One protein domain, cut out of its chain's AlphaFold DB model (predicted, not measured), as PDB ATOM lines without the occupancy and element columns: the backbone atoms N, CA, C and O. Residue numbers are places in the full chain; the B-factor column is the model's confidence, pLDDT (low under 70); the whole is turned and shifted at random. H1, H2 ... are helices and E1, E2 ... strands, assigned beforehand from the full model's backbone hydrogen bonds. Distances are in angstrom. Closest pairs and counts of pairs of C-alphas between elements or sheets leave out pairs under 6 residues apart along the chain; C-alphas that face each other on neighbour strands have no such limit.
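Overview. This is residues 9 to 82 and 116 to 187 of the 188 residues of an uncharacterized protein of Rickettsiales bacterium (UniProt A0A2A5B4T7). Two strongly twisted antiparallel sheets form a sandwich that is only partly face to face: E4 and E5 of the six-stranded sheet lie over the five-stranded sheet, while E2 and E3 curl away from it. The short helices H1 and H2 pack on that curled end, and H3 crosses the other sheet on its far face. The printed part has 146 residues, with the order E1 E2 E3 H1 H2 E4 E5 E6 E7 E8 E9 E10 E11 H3; the class is mixed, helices and strands. The sheets run E3 E2 E4 E5 E6 E7 and E1 E11 E10 E9 E8. The whole is compact, with a radius of gyration of the C-alphas of 14.5 A and spans of 41 by 40 by 28 A.

Along the chain. The larger sheet has E3, residues 29 to 32, E2, 21 to 26, E4, 50 to 55, E5, 60 to 65, E6, 69 to 74, and E7, 77 to 79; E5 and E6 are each 16.7 A long. The other has E1, 9 to 12, from C-alpha 9 at (46.564, -30.903, 18.935), E11, 150 to 156, 20.6 A, E10, 138 to 144, 19.6 A, E9, 125 to 132, 22.8 A, and E8, 118 to 122. H1 is residues 38 to 41, H2 43 to 47, and H3 175 to 185, 14.2 A, ending at C-alpha 185 (45.088, -29.740, 39.342).

Arrangement. The larger sheet is curled, its way across turning by 105 degrees. Its backbone pairs within hydrogen-bond range include N 24 and O 31 (E2, E3), 2.8 A, N 22 and O 52 (E2, E4), 2.8 A, N 55 and O 62 (E4, E5), 2.8 A, N 63 and O 71 (E5, E6), 2.8 A, and N 79 and O 72 (E6, E7), 2.8 A. E4 to E7 form a meander, each strand the antiparallel neighbour of the one before, as do E8 to E11, with N 120 and O 127, N 128 and O 142, and N 141 and O 153 each at 2.8 A. E1 pairs with E11 through N 11 and O 152, 2.8 A. Across the sandwich, the closest C-alphas of E4 and E11, Leu 55 and Trp 151, are 6.0 A apart. E3, H1, H2 and E4 make a split strand-helix-strand unit, two strands of one sheet that are not neighbours, with helices between them along the chain and E2 between them in the sheet; its crossover is right-handed. H1 and H2 are on the same face of the larger sheet, at heights of 8.7 and 7.3 A, and touch only at the corner, C-alphas 39 and 45 being 4.0 A apart. H3 is on the five-stranded sheet, making two layers, a helix on one face of a sheet; its height is 9.3 A, and it runs across the strands at 67 degrees to E10 on the local plane. Of the O i to N i+4 pairs, H3 has 5 of 7 within range and H2 0 of 1, with 2 of 2 O i to N i+3 pairs; H1 is too short for one.

Size, cuts and confidence. The two farthest C-alphas, of Glu 123 and Gly 167, are 43.7 A apart. Residues 83 to 115 are not printed, and C-alphas 82 and 116 are 15.9 A apart across this cut. The link E11 to H3, residues 157 to 174, is long. The mean pLDDT of the printed part is 81.2, and residues 158 to 187 are under 70.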
ATOM      1  N   TYR A   9      47.717 -30.017  19.131       85.38
ATOM      2  CA  TYR A   9      46.564 -30.903  18.935       85.38
ATOM      3  C   TYR A   9      45.254 -30.287  19.414       85.38
ATOM      4  O   TYR A   9      45.233 -29.554  20.400       85.38
ATOM      5  N   ALA A  10      44.159 -30.648  18.739       89.56
ATOM      6  CA  ALA A  10      42.797 -30.278  19.106       89.56
ATOM      7  C   ALA A  10      41.963 -31.492  19.518       89.56
ATOM      8  O   ALA A  10      41.989 -32.549  18.873       89.56
ATOM      9  N   TYR A  11      41.135 -31.289  20.532       90.12
ATOM     10  CA  TYR A  11      40.144 -32.236  21.013       90.12
ATOM     11  C   TYR A  11      38.805 -31.523  21.150       90.12
ATOM     12  O   TYR A  11      38.746 -30.418  21.687       90.12
ATOM     13  N   ARG A  12      37.730 -32.170  20.701       93.00
ATOM     14  CA  ARG A  12      36.350 -31.753  20.955       93.00
ATOM     15  C   ARG A  12      35.663 -32.841  21.760       93.00
ATOM     16  O   ARG A  12      35.603 -33.983  21.306       93.00
ATOM     17  N   ASN A  13      35.149 -32.497  22.937       90.69
ATOM     18  CA  ASN A  13      34.500 -33.430  23.863       90.69
ATOM     19  C   ASN A  13      35.336 -34.710  24.061       90.69
ATOM     20  O   ASN A  13      34.837 -35.825  23.923       90.69
ATOM     21  N   ASN A  14      36.636 -34.528  24.319       84.88
ATOM     22  CA  ASN A  14      37.645 -35.577  24.523       84.88
ATOM     23  C   ASN A  14      37.965 -36.466  23.306       84.88
ATOM     24  O   ASN A  14      38.789 -37.372  23.409       84.88
ATOM     25  N   ALA A  15      37.386 -36.195  22.137       87.50
ATOM     26  CA  ALA A  15      37.758 -36.848  20.887       87.50
ATOM     27  C   ALA A  15      38.731 -35.970  20.091       87.50
ATOM     28  O   ALA A  15      38.474 -34.784  19.880       87.50
ATOM     29  N   ARG A  16      39.842 -36.549  19.622       87.12
ATOM     30  CA  ARG A  16      40.815 -35.841  18.779       87.12
ATOM     31  C   ARG A  16      40.179 -35.448  17.443       87.12
ATOM     32  O   ARG A  16      39.547 -36.284  16.800       87.12
ATOM     33  N   VAL A  17      40.395 -34.206  17.009       90.38
ATOM     34  CA  VAL A  17      39.925 -33.693  15.712       90.38
ATOM     35  C   VAL A  17      41.139 -33.318  14.868       90.38
ATOM     36  O   VAL A  17      41.747 -32.269  15.066       90.38
ATOM     37  N   ILE A  18      41.534 -34.207  13.957       86.56
ATOM     38  CA  ILE A  18      42.805 -34.099  13.223       86.56
ATOM     39  C   ILE A  18      42.791 -32.906  12.262       86.56
ATOM     40  O   ILE A  18      43.797 -32.222  12.117       86.56
ATOM     41  N   GLU A  19      41.640 -32.604  11.668       88.88
ATOM     42  CA  GLU A  19      41.437 -31.504  10.719       88.88
ATOM     43  C   GLU A  19      41.586 -30.117  11.364       88.88
ATOM     44  O   GLU A  19      41.570 -29.095  10.682       88.88
ATOM     45  N   ARG A  20      41.711 -30.057  12.689       89.75
ATOM     46  CA  ARG A  20      41.936 -28.819  13.437       89.75
ATOM     47  C   ARG A  20      43.405 -28.602  13.797       89.75
ATOM     48  O   ARG A  20      43.732 -27.519  14.275       89.75
ATOM     49  N   SER A  21      44.263 -29.592  13.553       85.50
ATOM     50  CA  SER A  21      45.719 -29.445  13.582       85.50
ATOM     51  C   SER A  21      46.222 -29.002  12.207       85.50
ATOM     52  O   SER A  21      45.722 -29.483  11.190       85.50
ATOM     53  N   ASP A  22      47.205 -28.102  12.183       83.62
ATOM     54  CA  ASP A  22      47.740 -27.470  10.971       83.62
ATOM     55  C   ASP A  22      46.619 -26.967  10.063       83.62
ATOM     56  O   ASP A  22      46.348 -27.481   8.973       83.62
ATOM     57  N   ALA A  23      45.923 -25.953  10.562       88.94
ATOM     58  CA  ALA A  23      44.732 -25.425   9.935       88.94
ATOM     59  C   ALA A  23      44.881 -23.940   9.627       88.94
ATOM     60  O   ALA A  23      45.648 -23.199  10.243       88.94
ATOM     61  N   ILE A  24      44.119 -23.508   8.635       87.62
ATOM     62  CA  ILE A  24      44.024 -22.124   8.225       87.62
ATOM     63  C   ILE A  24      42.587 -21.650   8.359       87.62
ATOM     64  O   ILE A  24      41.643 -22.330   7.950       87.62
ATOM     65  N   PHE A  25      42.437 -20.449   8.901       84.81
ATOM     66  CA  PHE A  25      41.166 -19.750   8.892       84.81
ATOM     67  C   PHE A  25      41.073 -18.868   7.639       84.81
ATOM     68  O   PHE A  25      41.860 -17.934   7.486       84.81
ATOM     69  N   THR A  26      40.150 -19.154   6.719       82.19
ATOM     70  CA  THR A  26      39.914 -18.342   5.512       82.19
ATOM     71  C   THR A  26      38.522 -17.712   5.532       82.19
ATOM     72  O   THR A  26      37.694 -18.023   6.383       82.19
ATOM     73  N   GLU A  27      38.250 -16.815   4.581       76.88
ATOM     74  CA  GLU A  27      36.911 -16.234   4.386       76.88
ATOM     75  C   GLU A  27      35.858 -17.292   4.016       76.88
ATOM     76  O   GLU A  27      34.682 -17.152   4.332       76.88
ATOM     77  N   GLU A  28      36.287 -18.387   3.385       80.50
ATOM     78  CA  GLU A  28      35.438 -19.533   3.035       80.50
ATOM     79  C   GLU A  28      35.257 -20.510   4.211       80.50
ATOM     80  O   GLU A  28      34.617 -21.552   4.066       80.50
ATOM     81  N   GLY A  29      35.835 -20.190   5.371       81.19
ATOM     82  CA  GLY A  29      35.850 -21.027   6.559       81.19
ATOM     83  C   GLY A  29      37.195 -21.710   6.787       81.19
ATOM     84  O   GLY A  29      38.251 -21.268   6.338       81.19
ATOM     85  N   LEU A  30      37.170 -22.795   7.553       88.31
ATOM     86  CA  LEU A  30      38.385 -23.486   7.962       88.31
ATOM     87  C   LEU A  30      38.849 -24.481   6.895       88.31
ATOM     88  O   LEU A  30      38.067 -25.310   6.431       88.31
ATOM     89  N   LYS A  31      40.139 -24.442   6.550       89.19
ATOM     90  CA  LYS A  31      40.792 -25.462   5.716       89.19
ATOM     91  C   LYS A  31      41.923 -26.109   6.508       89.19
ATOM     92  O   LYS A  31      42.592 -25.447   7.293       89.19
ATOM     93  N   SER A  32      42.142 -27.400   6.299       86.31
ATOM     94  CA  SER A  32      43.113 -28.187   7.063       86.31
ATOM     95  C   SER A  32      44.182 -28.771   6.153       86.31
ATOM     96  O   SER A  32      43.853 -29.308   5.092       86.31
ATOM     97  N   THR A  33      45.432 -28.764   6.597       81.00
ATOM     98  CA  THR A  33      46.529 -29.532   5.996       81.00
ATOM     99  C   THR A  33      47.261 -30.323   7.073       81.00
ATOM    100  O   THR A  33      48.417 -30.021   7.351       81.00
ATOM    101  N   PRO A  34      46.624 -31.339   7.687       75.94
ATOM    102  CA  PRO A  34      47.251 -32.090   8.767       75.94
ATOM    103  C   PRO A  34      48.608 -32.648   8.329       75.94
ATOM    104  O   PRO A  34      48.694 -33.390   7.347       75.94
ATOM    105  N   GLY A  35      49.666 -32.258   9.038       70.19
ATOM    106  CA  GLY A  35      51.030 -32.711   8.774       70.19
ATOM    107  C   GLY A  35      51.758 -31.946   7.684       70.19
ATOM    108  O   GLY A  35      52.806 -32.374   7.199       70.19
ATOM    109  N   GLN A  36      51.211 -30.809   7.279       73.06
ATOM    110  CA  GLN A  36      51.888 -29.856   6.425       73.06
ATOM    111  C   GLN A  36      51.544 -28.451   6.899       73.06
ATOM    112  O   GLN A  36      50.377 -28.072   6.956       73.06
ATOM    113  N   TRP A  37      52.567 -27.639   7.170       75.00
ATOM    114  CA  TRP A  37      52.341 -26.259   7.585       75.00
ATOM    115  C   TRP A  37      51.443 -25.525   6.565       75.00
ATOM    116  O   TRP A  37      51.805 -25.474   5.378       75.00
ATOM    117  N   PRO A  38      50.299 -24.932   6.973       73.56
ATOM    118  CA  PRO A  38      49.313 -24.404   6.025       73.56
ATOM    119  C   PRO A  38      49.865 -23.312   5.112       73.56
ATOM    120  O   PRO A  38      49.442 -23.192   3.961       73.56
ATOM    121  N   GLY A  39      50.874 -22.560   5.568       76.06
ATOM    122  CA  GLY A  39      51.572 -21.564   4.753       76.06
ATOM    123  C   GLY A  39      52.285 -22.143   3.524       76.06
ATOM    124  O   GLY A  39      52.535 -21.423   2.553       76.06
ATOM    125  N   PHE A  40      52.592 -23.440   3.498       75.56
ATOM    126  CA  PHE A  40      53.141 -24.083   2.303       75.56
ATOM    127  C   PHE A  40      52.061 -24.463   1.294       75.56
ATOM    128  O   PHE A  40      52.314 -24.382   0.091       75.56
ATOM    129  N   SER A  41      50.869 -24.806   1.776       78.25
ATOM    130  CA  SER A  41      49.759 -25.335   0.978       78.25
ATOM    131  C   SER A  41      48.820 -24.253   0.446       78.25
ATOM    132  O   SER A  41      48.298 -24.387  -0.659       78.25
ATOM    133  N   PHE A  42      48.611 -23.178   1.214       79.38
ATOM    134  CA  PHE A  42      47.612 -22.151   0.924       79.38
ATOM    135  C   PHE A  42      48.222 -20.738   0.910       79.38
ATOM    136  O   PHE A  42      48.943 -20.366   1.842       79.38
ATOM    137  N   PRO A  43      47.925 -19.908  -0.111       80.56
ATOM    138  CA  PRO A  43      48.370 -18.514  -0.167       80.56
ATOM    139  C   PRO A  43      47.958 -17.682   1.051       80.56
ATOM    140  O   PRO A  43      48.752 -16.896   1.561       80.56
ATOM    141  N   GLU A  44      46.737 -17.868   1.542       77.62
ATOM    142  CA  GLU A  44      46.189 -17.196   2.721       77.62
ATOM    143  C   GLU A  44      46.979 -17.572   3.980       77.62
ATOM    144  O   GLU A  44      47.136 -16.763   4.894       77.62
ATOM    145  N   GLY A  45      47.561 -18.775   4.000       74.44
ATOM    146  CA  GLY A  45      48.359 -19.254   5.120       74.44
ATOM    147  C   GLY A  45      49.655 -18.467   5.246       74.44
ATOM    148  O   GLY A  45      50.106 -18.171   6.352       74.44
ATOM    149  N   ARG A  46      50.201 -18.027   4.105       74.38
ATOM    150  CA  ARG A  46      51.362 -17.125   4.025       74.38
ATOM    151  C   ARG A  46      51.041 -15.701   4.471       74.38
ATOM    152  O   ARG A  46      51.963 -14.927   4.692       74.38
ATOM    153  N   ARG A  47      49.757 -15.352   4.591       75.81
ATOM    154  CA  ARG A  47      49.281 -14.030   5.023       75.81
ATOM    155  C   ARG A  47      48.920 -13.980   6.513       75.81
ATOM    156  O   ARG A  47      48.287 -13.025   6.940       75.81
ATOM    157  N   GLY A  48      49.328 -14.982   7.297       71.94
ATOM    158  CA  GLY A  48      49.247 -14.934   8.762       71.94
ATOM    159  C   GLY A  48      47.992 -15.548   9.387       71.94
ATOM    160  O   GLY A  48      47.757 -15.321  10.566       71.94
ATOM    161  N   ARG A  49      47.204 -16.338   8.641       81.75
ATOM    162  CA  ARG A  49      46.042 -17.082   9.187       81.75
ATOM    163  C   ARG A  49      46.304 -18.581   9.387       81.75
ATOM    164  O   ARG A  49      45.364 -19.351   9.564       81.75
ATOM    165  N   SER A  50      47.569 -19.002   9.285       87.44
ATOM    166  CA  SER A  50      47.987 -20.377   9.581       87.44
ATOM    167  C   SER A  50      48.151 -20.552  11.080       87.44
ATOM    168  O   SER A  50      48.786 -19.716  11.725       87.44
ATOM    169  N   HIS A  51      47.639 -21.660  11.599       88.75
ATOM    170  CA  HIS A  51      47.765 -22.035  12.995       88.75
ATOM    171  C   HIS A  51      48.142 -23.506  13.115       88.75
ATOM    172  O   HIS A  51      47.704 -24.332  12.313       88.75
ATOM    173  N   HIS A  52      48.906 -23.843  14.152       87.44
ATOM    174  CA  HIS A  52      49.166 -25.245  14.477       87.44
ATOM    175  C   HIS A  52      47.912 -25.936  15.004       87.44
ATOM    176  O   HIS A  52      47.734 -27.132  14.796       87.44
ATOM    177  N   VAL A  53      47.032 -25.186  15.671       89.62
ATOM    178  CA  VAL A  53      45.747 -25.673  16.177       89.62
ATOM    179  C   VAL A  53      44.693 -24.593  16.018       89.62
ATOM    180  O   VAL A  53      44.966 -23.435  16.317       89.62
ATOM    181  N   ILE A  54      43.481 -24.957  15.603       94.25
ATOM    182  CA  ILE A  54      42.313 -24.074  15.680       94.25
ATOM    183  C   ILE A  54      41.204 -24.757  16.475       94.25
ATOM    184  O   ILE A  54      40.723 -25.821  16.101       94.25
ATOM    185  N   LEU A  55      40.768 -24.117  17.555       95.69
ATOM    186  CA  LEU A  55      39.654 -24.558  18.391       95.69
ATOM    187  C   LEU A  55      38.368 -23.815  18.036       95.69
ATOM    188  O   LEU A  55      38.417 -22.705  17.501       95.69
ATOM    189  N   GLY A  56      37.238 -24.399  18.424       95.75
ATOM    190  CA  GLY A  56      35.929 -23.764  18.336       95.75
ATOM    191  C   GLY A  56      35.141 -24.113  17.081       95.75
ATOM    192  O   GLY A  56      35.663 -24.616  16.082       95.75
ATOM    193  N   ASP A  57      33.850 -23.827  17.179       94.06
ATOM    194  CA  ASP A  57      32.855 -23.926  16.120       94.06
ATOM    195  C   ASP A  57      32.008 -22.635  16.134       94.06
ATOM    196  O   ASP A  57      31.901 -21.955  17.157       94.06
ATOM    197  N   GLY A  58      31.353 -22.298  15.022       93.25
ATOM    198  CA  GLY A  58      30.435 -21.154  14.982       93.25
ATOM    199  C   GLY A  58      31.148 -19.794  15.093       93.25
ATOM    200  O   GLY A  58      32.051 -19.535  14.297       93.25
ATOM    201  N   PRO A  59      30.728 -18.883  15.993       94.12
ATOM    202  CA  PRO A  59      31.197 -17.499  15.969       94.12
ATOM    203  C   PRO A  59      32.592 -17.308  16.568       94.12
ATOM    204  O   PRO A  59      33.277 -16.377  16.161       94.12
ATOM    205  N   VAL A  60      33.034 -18.161  17.496       96.00
ATOM    206  CA  VAL A  60      34.323 -18.003  18.186       96.00
ATOM    207  C   VAL A  60      35.271 -19.123  17.785       96.00
ATOM    208  O   VAL A  60      34.994 -20.296  18.028       96.00
ATOM    209  N   HIS A  61      36.418 -18.745  17.224       95.94
ATOM    210  CA  HIS A  61      37.530 -19.653  16.972       95.94
ATOM    211  C   HIS A  61      38.809 -19.139  17.622       95.94
ATOM    212  O   HIS A  61      39.019 -17.931  17.736       95.94
ATOM    213  N   ILE A  62      39.680 -20.061  18.022       95.94
ATOM    214  CA  ILE A  62      40.963 -19.726  18.645       95.94
ATOM    215  C   ILE A  62      42.070 -20.452  17.899       95.94
ATOM    216  O   ILE A  62      42.169 -21.674  17.970       95.94
ATOM    217  N   GLY A  63      42.890 -19.692  17.184       93.94
ATOM    218  CA  GLY A  63      44.104 -20.183  16.553       93.94
ATOM    219  C   GLY A  63      45.275 -20.146  17.529       93.94
ATOM    220  O   GLY A  63      45.504 -19.129  18.175       93.94
ATOM    221  N   MET A  64      46.032 -21.233  17.629       91.56
ATOM    222  CA  MET A  64      47.217 -21.352  18.478       91.56
ATOM    223  C   MET A  64      48.470 -21.487  17.616       91.56
ATOM    224  O   MET A  64      48.502 -22.249  16.645       91.56
ATOM    225  N   ASN A  65      49.503 -20.745  17.997       83.69
ATOM    226  CA  ASN A  65      50.802 -20.682  17.355       83.69
ATOM    227  C   ASN A  65      51.907 -20.807  18.410       83.69
ATOM    228  O   ASN A  65      52.114 -19.906  19.226       83.69
ATOM    229  N   LYS A  66      52.661 -21.907  18.353       79.19
ATOM    230  CA  LYS A  66      53.791 -22.204  19.237       79.19
ATOM    231  C   LYS A  66      53.372 -22.126  20.713       79.19
ATOM    232  O   LYS A  66      52.224 -22.420  21.037       79.19
ATOM    233  N   GLN A  67      54.288 -21.760  21.596       80.19
ATOM    234  CA  GLN A  67      54.125 -21.791  23.046       80.19
ATOM    235  C   GLN A  67      53.417 -20.581  23.666       80.19
ATOM    236  O   GLN A  67      53.188 -20.578  24.872       80.19
ATOM    237  N   SER A  68      53.140 -19.521  22.904       75.50
ATOM    238  CA  SER A  68      52.717 -18.248  23.509       75.50
ATOM    239  C   SER A  68      51.807 -17.366  22.668       75.50
ATOM    240  O   SER A  68      51.360 -16.337  23.164       75.50
ATOM    241  N   SER A  69      51.524 -17.727  21.415       83.44
ATOM    242  CA  SER A  69      50.720 -16.882  20.537       83.44
ATOM    243  C   SER A  69      49.364 -17.511  20.267       83.44
ATOM    244  O   SER A  69      49.264 -18.596  19.697       83.44
ATOM    245  N   GLN A  70      48.312 -16.792  20.632       90.69
ATOM    246  CA  GLN A  70      46.937 -17.092  20.276       90.69
ATOM    247  C   GLN A  70      46.354 -15.976  19.410       90.69
ATOM    248  O   GLN A  70      46.675 -14.801  19.569       90.69
ATOM    249  N   SER A  71      45.468 -16.343  18.495       92.50
ATOM    250  CA  SER A  71      44.629 -15.419  17.739       92.50
ATOM    251  C   SER A  71      43.179 -15.795  17.978       92.50
ATOM    252  O   SER A  71      42.816 -16.965  17.860       92.50
ATOM    253  N   VAL A  72      42.347 -14.816  18.314       94.44
ATOM    254  CA  VAL A  72      40.909 -15.027  18.481       94.44
ATOM    255  C   VAL A  72      40.208 -14.503  17.244       94.44
ATOM    256  O   VAL A  72      40.496 -13.402  16.779       94.44
ATOM    257  N   TYR A  73      39.293 -15.302  16.708       93.69
ATOM    258  CA  TYR A  73      38.410 -14.900  15.628       93.69
ATOM    259  C   TYR A  73      36.979 -14.865  16.142       93.69
ATOM    260  O   TYR A  73      36.490 -15.870  16.663       93.69
ATOM    261  N   LEU A  74      36.318 -13.724  15.972       94.12
ATOM    262  CA  LEU A  74      34.917 -13.511  16.307       94.12
ATOM    263  C   LEU A  74      34.140 -13.203  15.024       94.12
ATOM    264  O   LEU A  74      34.472 -12.263  14.306       94.12
ATOM    265  N   HIS A  75      33.133 -14.018  14.706       93.38
ATOM    266  CA  HIS A  75      32.371 -13.970  13.447       93.38
ATOM    267  C   HIS A  75      33.265 -13.972  12.194       93.38
ATOM    268  O   HIS A  75      32.926 -13.395  11.167       93.38
ATOM    269  N   GLY A  76      34.417 -14.642  12.285       89.06
ATOM    270  CA  GLY A  76      35.399 -14.769  11.206       89.06
ATOM    271  C   GLY A  76      36.428 -13.637  11.105       89.06
ATOM    272  O   GLY A  76      37.393 -13.765  10.345       89.06
ATOM    273  N   GLU A  77      36.282 -12.587  11.911       90.31
ATOM    274  CA  GLU A  77      37.191 -11.439  11.970       90.31
ATOM    275  C   GLU A  77      38.165 -11.557  13.140       90.31
ATOM    276  O   GLU A  77      37.833 -12.130  14.178       90.31
ATOM    277  N   THR A  78      39.375 -11.016  12.991       90.56
ATOM    278  CA  THR A  78      40.352 -10.989  14.090       90.56
ATOM    279  C   THR A  78      39.820 -10.135  15.239       90.56
ATOM    280  O   THR A  78      39.416  -8.991  15.039       90.56
ATOM    281  N   PHE A  79      39.872 -10.681  16.447       93.12
ATOM    282  CA  PHE A  79      39.480 -10.012  17.675       93.12
ATOM    283  C   PHE A  79      40.678  -9.909  18.616       93.12
ATOM    284  O   PHE A  79      41.331 -10.910  18.920       93.12
ATOM    285  N   ASP A  80      40.952  -8.696  19.089       92.69
ATOM    286  CA  ASP A  80      41.986  -8.456  20.087       92.69
ATOM    287  C   ASP A  80      41.464  -8.817  21.487       92.69
ATOM    288  O   ASP A  80      40.599  -8.137  22.047       92.69
ATOM    289  N   ILE A  81      41.964  -9.927  22.036       92.75
ATOM    290  CA  ILE A  81      41.568 -10.439  23.354       92.75
ATOM    291  C   ILE A  81      42.377  -9.818  24.500       92.75
ATOM    292  O   ILE A  81      41.933  -9.866  25.652       92.75
ATOM    293  N   ASP A  82      43.526  -9.205  24.214       91.62
ATOM    294  CA  ASP A  82      44.447  -8.694  25.231       91.62
ATOM    295  C   ASP A  82      43.791  -7.671  26.171       91.62
ATOM    296  O   ASP A  82      43.965  -7.803  27.386       91.62
ATOM    297  N   THR A 116      48.766 -19.126  36.845       84.81
ATOM    298  CA  THR A 116      47.297 -19.102  36.878       84.81
ATOM    299  C   THR A 116      46.696 -19.470  35.533       84.81
ATOM    300  O   THR A 116      47.315 -19.302  34.485       84.81
ATOM    301  N   VAL A 117      45.448 -19.929  35.571       89.56
ATOM    302  CA  VAL A 117      44.576 -19.923  34.397       89.56
ATOM    303  C   VAL A 117      44.051 -18.503  34.202       89.56
ATOM    304  O   VAL A 117      43.559 -17.888  35.151       89.56
ATOM    305  N   VAL A 118      44.153 -17.991  32.981       91.50
ATOM    306  CA  VAL A 118      43.477 -16.766  32.545       91.50
ATOM    307  C   VAL A 118      42.126 -17.148  31.967       91.50
ATOM    308  O   VAL A 118      42.052 -17.962  31.052       91.50
ATOM    309  N   GLU A 119      41.057 -16.549  32.484       93.69
ATOM    310  CA  GLU A 119      39.697 -16.786  32.001       93.69
ATOM    311  C   GLU A 119      39.137 -15.528  31.332       93.69
ATOM    312  O   GLU A 119      39.165 -14.447  31.923       93.69
ATOM    313  N   VAL A 120      38.548 -15.676  30.147       94.50
ATOM    314  CA  VAL A 120      37.831 -14.626  29.414       94.50
ATOM    315  C   VAL A 120      36.470 -15.155  28.960       94.50
ATOM    316  O   VAL A 120      36.355 -16.296  28.524       94.50
ATOM    317  N   ILE A 121      35.434 -14.314  29.038       95.38
ATOM    318  CA  ILE A 121      34.106 -14.615  28.488       95.38
ATOM    319  C   ILE A 121      33.866 -13.737  27.261       95.38
ATOM    320  O   ILE A 121      33.909 -12.512  27.372       95.38
ATOM    321  N   LEU A 122      33.572 -14.355  26.117       95.19
ATOM    322  CA  LEU A 122      33.297 -13.680  24.847       95.19
ATOM    323  C   LEU A 122      32.004 -14.233  24.235       95.19
ATOM    324  O   LEU A 122      31.944 -15.403  23.884       95.19
ATOM    325  N   GLU A 123      30.949 -13.419  24.139       95.12
ATOM    326  CA  GLU A 123      29.633 -13.848  23.616       95.12
ATOM    327  C   GLU A 123      29.134 -15.189  24.207       95.12
ATOM    328  O   GLU A 123      28.702 -16.094  23.494       95.12
ATOM    329  N   GLY A 124      29.258 -15.358  25.528       95.31
ATOM    330  CA  GLY A 124      28.865 -16.591  26.225       95.31
ATOM    331  C   GLY A 124      29.840 -17.766  26.081       95.31
ATOM    332  O   GLY A 124      29.637 -18.792  26.722       95.31
ATOM    333  N   HIS A 125      30.912 -17.619  25.302       97.44
ATOM    334  CA  HIS A 125      31.994 -18.593  25.202       97.44
ATOM    335  C   HIS A 125      33.014 -18.337  26.308       97.44
ATOM    336  O   HIS A 125      33.523 -17.221  26.439       97.44
ATOM    337  N   LYS A 126      33.331 -19.366  27.097       97.00
ATOM    338  CA  LYS A 126      34.381 -19.292  28.115       97.00
ATOM    339  C   LYS A 126      35.698 -19.778  27.533       97.00
ATOM    340  O   LYS A 126      35.795 -20.929  27.115       97.00
ATOM    341  N   ILE A 127      36.698 -18.909  27.553       96.25
ATOM    342  CA  ILE A 127      38.062 -19.172  27.109       96.25
ATOM    343  C   ILE A 127      38.955 -19.224  28.342       96.25
ATOM    344  O   ILE A 127      39.027 -18.260  29.099       96.25
ATOM    345  N   GLU A 128      39.636 -20.342  28.533       94.62
ATOM    346  CA  GLU A 128      40.593 -20.578  29.607       94.62
ATOM    347  C   GLU A 128      41.965 -20.815  28.976       94.62
ATOM    348  O   GLU A 128      42.103 -21.691  28.123       94.62
ATOM    349  N   ILE A 129      42.970 -20.035  29.371       92.88
ATOM    350  CA  ILE A 129      44.329 -20.088  28.820       92.88
ATOM    351  C   ILE A 129      45.313 -20.355  29.953       92.88
ATOM    352  O   ILE A 129      45.234 -19.738  31.017       92.88
ATOM    353  N   PHE A 130      46.243 -21.274  29.726       90.81
ATOM    354  CA  PHE A 130      47.303 -21.595  30.666       90.81
ATOM    355  C   PHE A 130      48.625 -21.768  29.925       90.81
ATOM    356  O   PHE A 130      48.703 -22.535  28.967       90.81
ATOM    357  N   TRP A 131      49.665 -21.082  30.393       88.38
ATOM    358  CA  TRP A 131      51.019 -21.219  29.867       88.38
ATOM    359  C   TRP A 131      51.870 -22.033  30.839       88.38
ATOM    360  O   TRP A 131      51.897 -21.758  32.041       88.38
ATOM    361  N   ALA A 132      52.563 -23.036  30.319       85.50
ATOM    362  CA  ALA A 132      53.390 -23.966  31.061       85.50
ATOM    363  C   ALA A 132      54.846 -23.848  30.606       85.50
ATOM    364  O   ALA A 132      55.143 -24.025  29.427       85.50
ATOM    365  N   ASP A 133      55.751 -23.589  31.546       84.25
ATOM    366  CA  ASP A 133      57.194 -23.723  31.330       84.25
ATOM    367  C   ASP A 133      57.593 -25.163  31.683       84.25
ATOM    368  O   ASP A 133      57.770 -25.506  32.857       84.25
ATOM    369  N   THR A 134      57.587 -26.022  30.665       77.38
ATOM    370  CA  THR A 134      58.063 -27.413  30.699       77.38
ATOM    371  C   THR A 134      59.056 -27.623  29.553       77.38
ATOM    372  O   THR A 134      59.414 -26.677  28.858       77.38
ATOM    373  N   ASP A 135      59.483 -28.865  29.331       73.12
ATOM    374  CA  ASP A 135      60.354 -29.312  28.233       73.12
ATOM    375  C   ASP A 135      60.178 -28.585  26.885       73.12
ATOM    376  O   ASP A 135      61.174 -28.251  26.244       73.12
ATOM    377  N   ASN A 136      58.940 -28.304  26.473       73.06
ATOM    378  CA  ASN A 136      58.629 -27.699  25.176       73.06
ATOM    379  C   ASN A 136      57.970 -26.331  25.240       73.06
ATOM    380  O   ASN A 136      57.692 -25.768  24.182       73.06
ATOM    381  N   TYR A 137      57.734 -25.792  26.436       80.31
ATOM    382  CA  TYR A 137      56.870 -24.633  26.662       80.31
ATOM    383  C   TYR A 137      55.493 -24.812  26.008       80.31
ATOM    384  O   TYR A 137      55.337 -24.745  24.789       80.31
ATOM    385  N   TYR A 138      54.451 -25.003  26.805       85.50
ATOM    386  CA  TYR A 138      53.112 -25.215  26.265       85.50
ATOM    387  C   TYR A 138      52.196 -24.043  26.546       85.50
ATOM    388  O   TYR A 138      52.138 -23.529  27.656       85.50
ATOM    389  N   MET A 139      51.395 -23.685  25.554       89.38
ATOM    390  CA  MET A 139      50.140 -22.988  25.778       89.38
ATOM    391  C   MET A 139      49.014 -24.010  25.684       89.38
ATOM    392  O   MET A 139      48.890 -24.695  24.671       89.38
ATOM    393  N   HIS A 140      48.180 -24.085  26.713       90.81
ATOM    394  CA  HIS A 140      46.949 -24.865  26.745       90.81
ATOM    395  C   HIS A 140      45.760 -23.913  26.688       90.81
ATOM    396  O   HIS A 140      45.718 -22.922  27.419       90.81
ATOM    397  N   ILE A 141      44.777 -24.227  25.850       93.69
ATOM    398  CA  ILE A 141      43.524 -23.482  25.773       93.69
ATOM    399  C   ILE A 141      42.355 -24.445  25.904       93.69
ATOM    400  O   ILE A 141      42.296 -25.472  25.226       93.69
ATOM    401  N   ARG A 142      41.403 -24.084  26.758       94.88
ATOM    402  CA  ARG A 142      40.085 -24.703  26.827       94.88
ATOM    403  C   ARG A 142      39.032 -23.675  26.440       94.88
ATOM    404  O   ARG A 142      38.987 -22.577  26.980       94.88
ATOM    405  N   LEU A 143      38.173 -24.049  25.503       96.81
ATOM    406  CA  LEU A 143      37.046 -23.248  25.048       96.81
ATOM    407  C   LEU A 143      35.760 -24.016  25.351       96.81
ATOM    408  O   LEU A 143      35.523 -25.080  24.789       96.81
ATOM    409  N   THR A 144      34.936 -23.477  26.245       97.19
ATOM    410  CA  THR A 144      33.589 -23.989  26.527       97.19
ATOM    411  C   THR A 144      32.577 -23.125  25.786       97.19
ATOM    412  O   THR A 144      32.520 -21.912  26.000       97.19
ATOM    413  N   GLN A 145      31.810 -23.741  24.893       97.19
ATOM    414  CA  GLN A 145      30.808 -23.078  24.066       97.19
ATOM    415  C   GLN A 145      29.431 -23.066  24.758       97.19
ATOM    416  O   GLN A 145      29.204 -23.859  25.672       97.19
ATOM    417  N   PRO A 146      28.497 -22.185  24.346       97.25
ATOM    418  CA  PRO A 146      27.172 -22.073  24.971       97.25
ATOM    419  C   PRO A 146      26.299 -23.335  24.918       97.25
ATOM    420  O   PRO A 146      25.336 -23.436  25.670       97.25
ATOM    421  N   ASP A 147      26.598 -24.265  24.014       95.88
ATOM    422  CA  ASP A 147      25.917 -25.554  23.852       95.88
ATOM    423  C   ASP A 147      26.600 -26.694  24.631       95.88
ATOM    424  O   ASP A 147      26.381 -27.868  24.334       95.88
ATOM    425  N   ASP A 148      27.445 -26.341  25.604       94.31
ATOM    426  CA  ASP A 148      28.276 -27.234  26.411       94.31
ATOM    427  C   ASP A 148      29.335 -28.022  25.617       94.31
ATOM    428  O   ASP A 148      30.028 -28.868  26.191       94.31
ATOM    429  N   ASN A 149      29.543 -27.724  24.325       95.44
ATOM    430  CA  ASN A 149      30.689 -28.268  23.603       95.44
ATOM    431  C   ASN A 149      31.989 -27.714  24.185       95.44
ATOM    432  O   ASN A 149      32.164 -26.506  24.367       95.44
ATOM    433  N   ILE A 150      32.930 -28.616  24.449       95.25
ATOM    434  CA  ILE A 150      34.236 -28.276  25.000       95.25
ATOM    435  C   ILE A 150      35.303 -28.604  23.972       95.25
ATOM    436  O   ILE A 150      35.479 -29.753  23.561       95.25
ATOM    437  N   TRP A 151      36.064 -27.581  23.620       95.31
ATOM    438  CA  TRP A 151      37.308 -27.703  22.891       95.31
ATOM    439  C   TRP A 151      38.485 -27.605  23.851       95.31
ATOM    440  O   TRP A 151      38.510 -26.749  24.734       95.31
ATOM    441  N   ILE A 152      39.474 -28.468  23.661       92.75
ATOM    442  CA  ILE A 152      40.759 -28.409  24.355       92.75
ATOM    443  C   ILE A 152      41.846 -28.479  23.294       92.75
ATOM    444  O   ILE A 152      41.808 -29.339  22.414       92.75
ATOM    445  N   GLY A 153      42.816 -27.584  23.388       89.62
ATOM    446  CA  GLY A 153      43.997 -27.617  22.550       89.62
ATOM    447  C   GLY A 153      45.246 -27.239  23.307       89.62
ATOM    448  O   GLY A 153      45.195 -26.616  24.369       89.62
ATOM    449  N   TRP A 154      46.374 -27.628  22.743       88.38
ATOM    450  CA  TRP A 154      47.679 -27.231  23.236       88.38
ATOM    451  C   TRP A 154      48.655 -27.076  22.085       88.38
ATOM    452  O   TRP A 154      48.509 -27.747  21.064       88.38
ATOM    453  N   SER A 155      49.622 -26.178  22.253       86.88
ATOM    454  CA  SER A 155      50.653 -25.879  21.264       86.88
ATOM    455  C   SER A 155      51.970 -25.521  21.958       86.88
ATOM    456  O   SER A 155      51.942 -24.949  23.048       86.88
ATOM    457  N   GLY A 156      53.113 -25.868  21.363       82.62
ATOM    458  CA  GLY A 156      54.434 -25.675  21.979       82.62
ATOM    459  C   GLY A 156      55.595 -25.700  20.986       82.62
ATOM    460  O   GLY A 156      55.384 -25.822  19.777       82.62
ATOM    461  N   TYR A 157      56.832 -25.562  21.473       75.12
ATOM    462  CA  TYR A 157      58.023 -25.709  20.630       75.12
ATOM    463  C   TYR A 157      58.242 -27.158  20.217       75.12
ATOM    464  O   TYR A 157      58.039 -28.071  21.004       75.12
ATOM    465  N   GLY A 158      58.676 -27.361  18.971       64.69
ATOM    466  CA  GLY A 158      59.114 -28.668  18.473       64.69
ATOM    467  C   GLY A 158      58.026 -29.738  18.385       64.69
ATOM    468  O   GLY A 158      58.293 -30.805  17.836       64.69
ATOM    469  N   VAL A 159      56.814 -29.440  18.864       69.62
ATOM    470  CA  VAL A 159      55.659 -30.324  18.784       69.62
ATOM    471  C   VAL A 159      55.404 -30.627  17.323       69.62
ATOM    472  O   VAL A 159      55.346 -29.737  16.470       69.62
ATOM    473  N   GLY A 160      55.344 -31.921  17.066       58.44
ATOM    474  CA  GLY A 160      54.943 -32.592  15.860       58.44
ATOM    475  C   GLY A 160      55.772 -32.292  14.613       58.44
ATOM    476  O   GLY A 160      55.512 -32.903  13.580       58.44
ATOM    477  N   ALA A 161      56.828 -31.475  14.730       59.12
ATOM    478  CA  ALA A 161      57.874 -31.213  13.736       59.12
ATOM    479  C   ALA A 161      58.698 -32.463  13.347       59.12
ATOM    480  O   ALA A 161      59.653 -32.366  12.571       59.12
ATOM    481  N   GLY A 162      58.362 -33.642  13.886       55.72
ATOM    482  CA  GLY A 162      59.132 -34.878  13.743       55.72
ATOM    483  C   GLY A 162      60.439 -34.847  14.536       55.72
ATOM    484  O   GLY A 162      61.329 -35.668  14.305       55.72
ATOM    485  N   LEU A 163      60.578 -33.878  15.448       57.38
ATOM    486  CA  LEU A 163      61.730 -33.761  16.338       57.38
ATOM    487  C   LEU A 163      61.627 -34.736  17.519       57.38
ATOM    488  O   LEU A 163      62.655 -35.075  18.108       57.38
ATOM    489  N   GLU A 164      60.423 -35.228  17.809       56.97
ATOM    490  CA  GLU A 164      60.160 -36.293  18.780       56.97
ATOM    491  C   GLU A 164      60.901 -37.582  18.405       56.97
ATOM    492  O   GLU A 164      61.628 -38.150  19.220       56.97
ATOM    493  N   ASP A 165      60.828 -37.972  17.128       53.28
ATOM    494  CA  ASP A 165      61.472 -39.181  16.595       53.28
ATOM    495  C   ASP A 165      62.990 -39.022  16.403       53.28
ATOM    496  O   ASP A 165      63.718 -39.999  16.208       53.28
ATOM    497  N   CYS A 166      63.494 -37.787  16.452       55.03
ATOM    498  CA  CYS A 166      64.908 -37.474  16.246       55.03
ATOM    499  C   CYS A 166      65.730 -37.479  17.548       55.03
ATOM    500  O   CYS A 166      66.915 -37.146  17.520       55.03
ATOM    501  N   GLY A 167      65.132 -37.853  18.685       50.69
ATOM    502  CA  GLY A 167      65.843 -37.967  19.962       50.69
ATOM    503  C   GLY A 167      66.194 -36.626  20.611       50.69
ATOM    504  O   GLY A 167      67.064 -36.586  21.479       50.69
ATOM    505  N   TYR A 168      65.519 -35.535  20.227       52.47
ATOM    506  CA  TYR A 168      65.682 -34.221  20.866       52.47
ATOM    507  C   TYR A 168      64.981 -34.113  22.233       52.47
ATOM    508  O   TYR A 168      65.094 -33.083  22.888       52.47
ATOM    509  N   GLY A 169      64.315 -35.181  22.690       51.38
ATOM    510  CA  GLY A 169      63.706 -35.253  24.022       51.38
ATOM    511  C   GLY A 169      62.292 -34.681  24.105       51.38
ATOM    512  O   GLY A 169      61.805 -34.451  25.205       51.38
ATOM    513  N   TYR A 170      61.633 -34.464  22.969       58.28
ATOM    514  CA  TYR A 170      60.271 -33.948  22.914       58.28
ATOM    515  C   TYR A 170      59.271 -35.118  22.964       58.28
ATOM    516  O   TYR A 170      59.225 -35.918  22.033       58.28
ATOM    517  N   SER A 171      58.508 -35.258  24.056       55.91
ATOM    518  CA  SER A 171      57.488 -36.311  24.225       55.91
ATOM    519  C   SER A 171      56.089 -35.704  24.131       55.91
ATOM    520  O   SER A 171      55.705 -34.876  24.952       55.91
ATOM    521  N   THR A 172      55.304 -36.109  23.130       60.31
ATOM    522  CA  THR A 172      53.899 -35.684  22.980       60.31
ATOM    523  C   THR A 172      52.903 -36.703  23.541       60.31
ATOM    524  O   THR A 172      51.745 -36.351  23.785       60.31
ATOM    525  N   GLU A 173      53.341 -37.943  23.797       54.00
ATOM    526  CA  GLU A 173      52.502 -39.029  24.330       54.00
ATOM    527  C   GLU A 173      52.016 -38.739  25.761       54.00
ATOM    528  O   GLU A 173      50.878 -39.065  26.104       54.00
ATOM    529  N   ASP A 174      52.817 -38.028  26.559       53.97
ATOM    530  CA  ASP A 174      52.501 -37.703  27.958       53.97
ATOM    531  C   ASP A 174      51.454 -36.575  28.107       53.97
ATOM    532  O   ASP A 174      50.851 -36.400  29.169       53.97
ATOM    533  N   ILE A 175      51.175 -35.816  27.041       61.22
ATOM    534  CA  ILE A 175      50.423 -34.548  27.133       61.22
ATOM    535  C   ILE A 175      48.926 -34.709  26.899       61.22
ATOM    536  O   ILE A 175      48.129 -33.885  27.354       61.22
ATOM    537  N   ILE A 176      48.508 -35.800  26.258       56.38
ATOM    538  CA  ILE A 176      47.084 -36.103  26.061       56.38
ATOM    539  C   ILE A 176      46.395 -36.297  27.420       56.38
ATOM    540  O   ILE A 176      45.343 -35.710  27.660       56.38
ATOM    541  N   GLY A 177      47.024 -37.051  28.331       53.16
ATOM    542  CA  GLY A 177      46.560 -37.190  29.715       53.16
ATOM    543  C   GLY A 177      46.781 -35.917  30.538       53.16
ATOM    544  O   GLY A 177      45.869 -35.460  31.228       53.16
ATOM    545  N   ALA A 178      47.953 -35.285  30.395       53.12
ATOM    546  CA  ALA A 178      48.295 -34.087  31.160       53.12
ATOM    547  C   ALA A 178      47.400 -32.880  30.837       53.12
ATOM    548  O   ALA A 178      47.164 -32.060  31.715       53.12
ATOM    549  N   SER A 179      46.861 -32.762  29.619       57.06
ATOM    550  CA  SER A 179      46.000 -31.632  29.241       57.06
ATOM    551  C   SER A 179      44.693 -31.607  30.027       57.06
ATOM    552  O   SER A 179      44.247 -30.533  30.411       57.06
ATOM    553  N   GLU A 180      44.082 -32.762  30.315       61.12
ATOM    554  CA  GLU A 180      42.943 -32.803  31.239       61.12
ATOM    555  C   GLU A 180      43.378 -32.520  32.682       61.12
ATOM    556  O   GLU A 180      42.653 -31.865  33.434       61.12
ATOM    557  N   ASP A 181      44.556 -33.005  33.075       58.75
ATOM    558  CA  ASP A 181      45.069 -32.855  34.435       58.75
ATOM    559  C   ASP A 181      45.502 -31.417  34.755       58.75
ATOM    560  O   ASP A 181      45.296 -30.971  35.884       58.75
ATOM    561  N   VAL A 182      45.979 -30.642  33.772       63.66
ATOM    562  CA  VAL A 182      46.216 -29.188  33.881       63.66
ATOM    563  C   VAL A 182      44.966 -28.499  34.428       63.66
ATOM    564  O   VAL A 182      45.045 -27.715  35.376       63.66
ATOM    565  N   TRP A 183      43.795 -28.864  33.901       64.38
ATOM    566  CA  TRP A 183      42.518 -28.296  34.328       64.38
ATOM    567  C   TRP A 183      41.978 -28.920  35.626       64.38
ATOM    568  O   TRP A 183      41.195 -28.279  36.320       64.38
ATOM    569  N   LYS A 184      42.391 -30.139  36.003       56.53
ATOM    570  CA  LYS A 184      41.986 -30.783  37.273       56.53
ATOM    571  C   LYS A 184      42.834 -30.343  38.475       56.53
ATOM    572  O   LYS A 184      42.325 -30.329  39.596       56.53
ATOM    573  N   VAL A 185      44.112 -30.015  38.268       47.41
ATOM    574  CA  VAL A 185      45.088 -29.740  39.342       47.41
ATOM    575  C   VAL A 185      45.165 -28.252  39.694       47.41
ATOM    576  O   VAL A 185      45.375 -27.933  40.861       47.41
ATOM    577  N   LYS A 186      44.958 -27.341  38.733       50.03
ATOM    578  CA  LYS A 186      45.151 -25.889  38.937       50.03
ATOM    579  C   LYS A 186      43.874 -25.068  39.177       50.03
ATOM    580  O   LYS A 186      43.959 -23.854  39.309       50.03
ATOM    581  N   LEU A 187      42.710 -25.719  39.278       41.62
ATOM    582  CA  LEU A 187      41.426 -25.102  39.664       41.62
ATOM    583  C   LEU A 187      41.039 -25.374  41.139       41.62
ATOM    584  O   LEU A 187      39.859 -25.308  41.484       41.62
TER     585      LEU A 187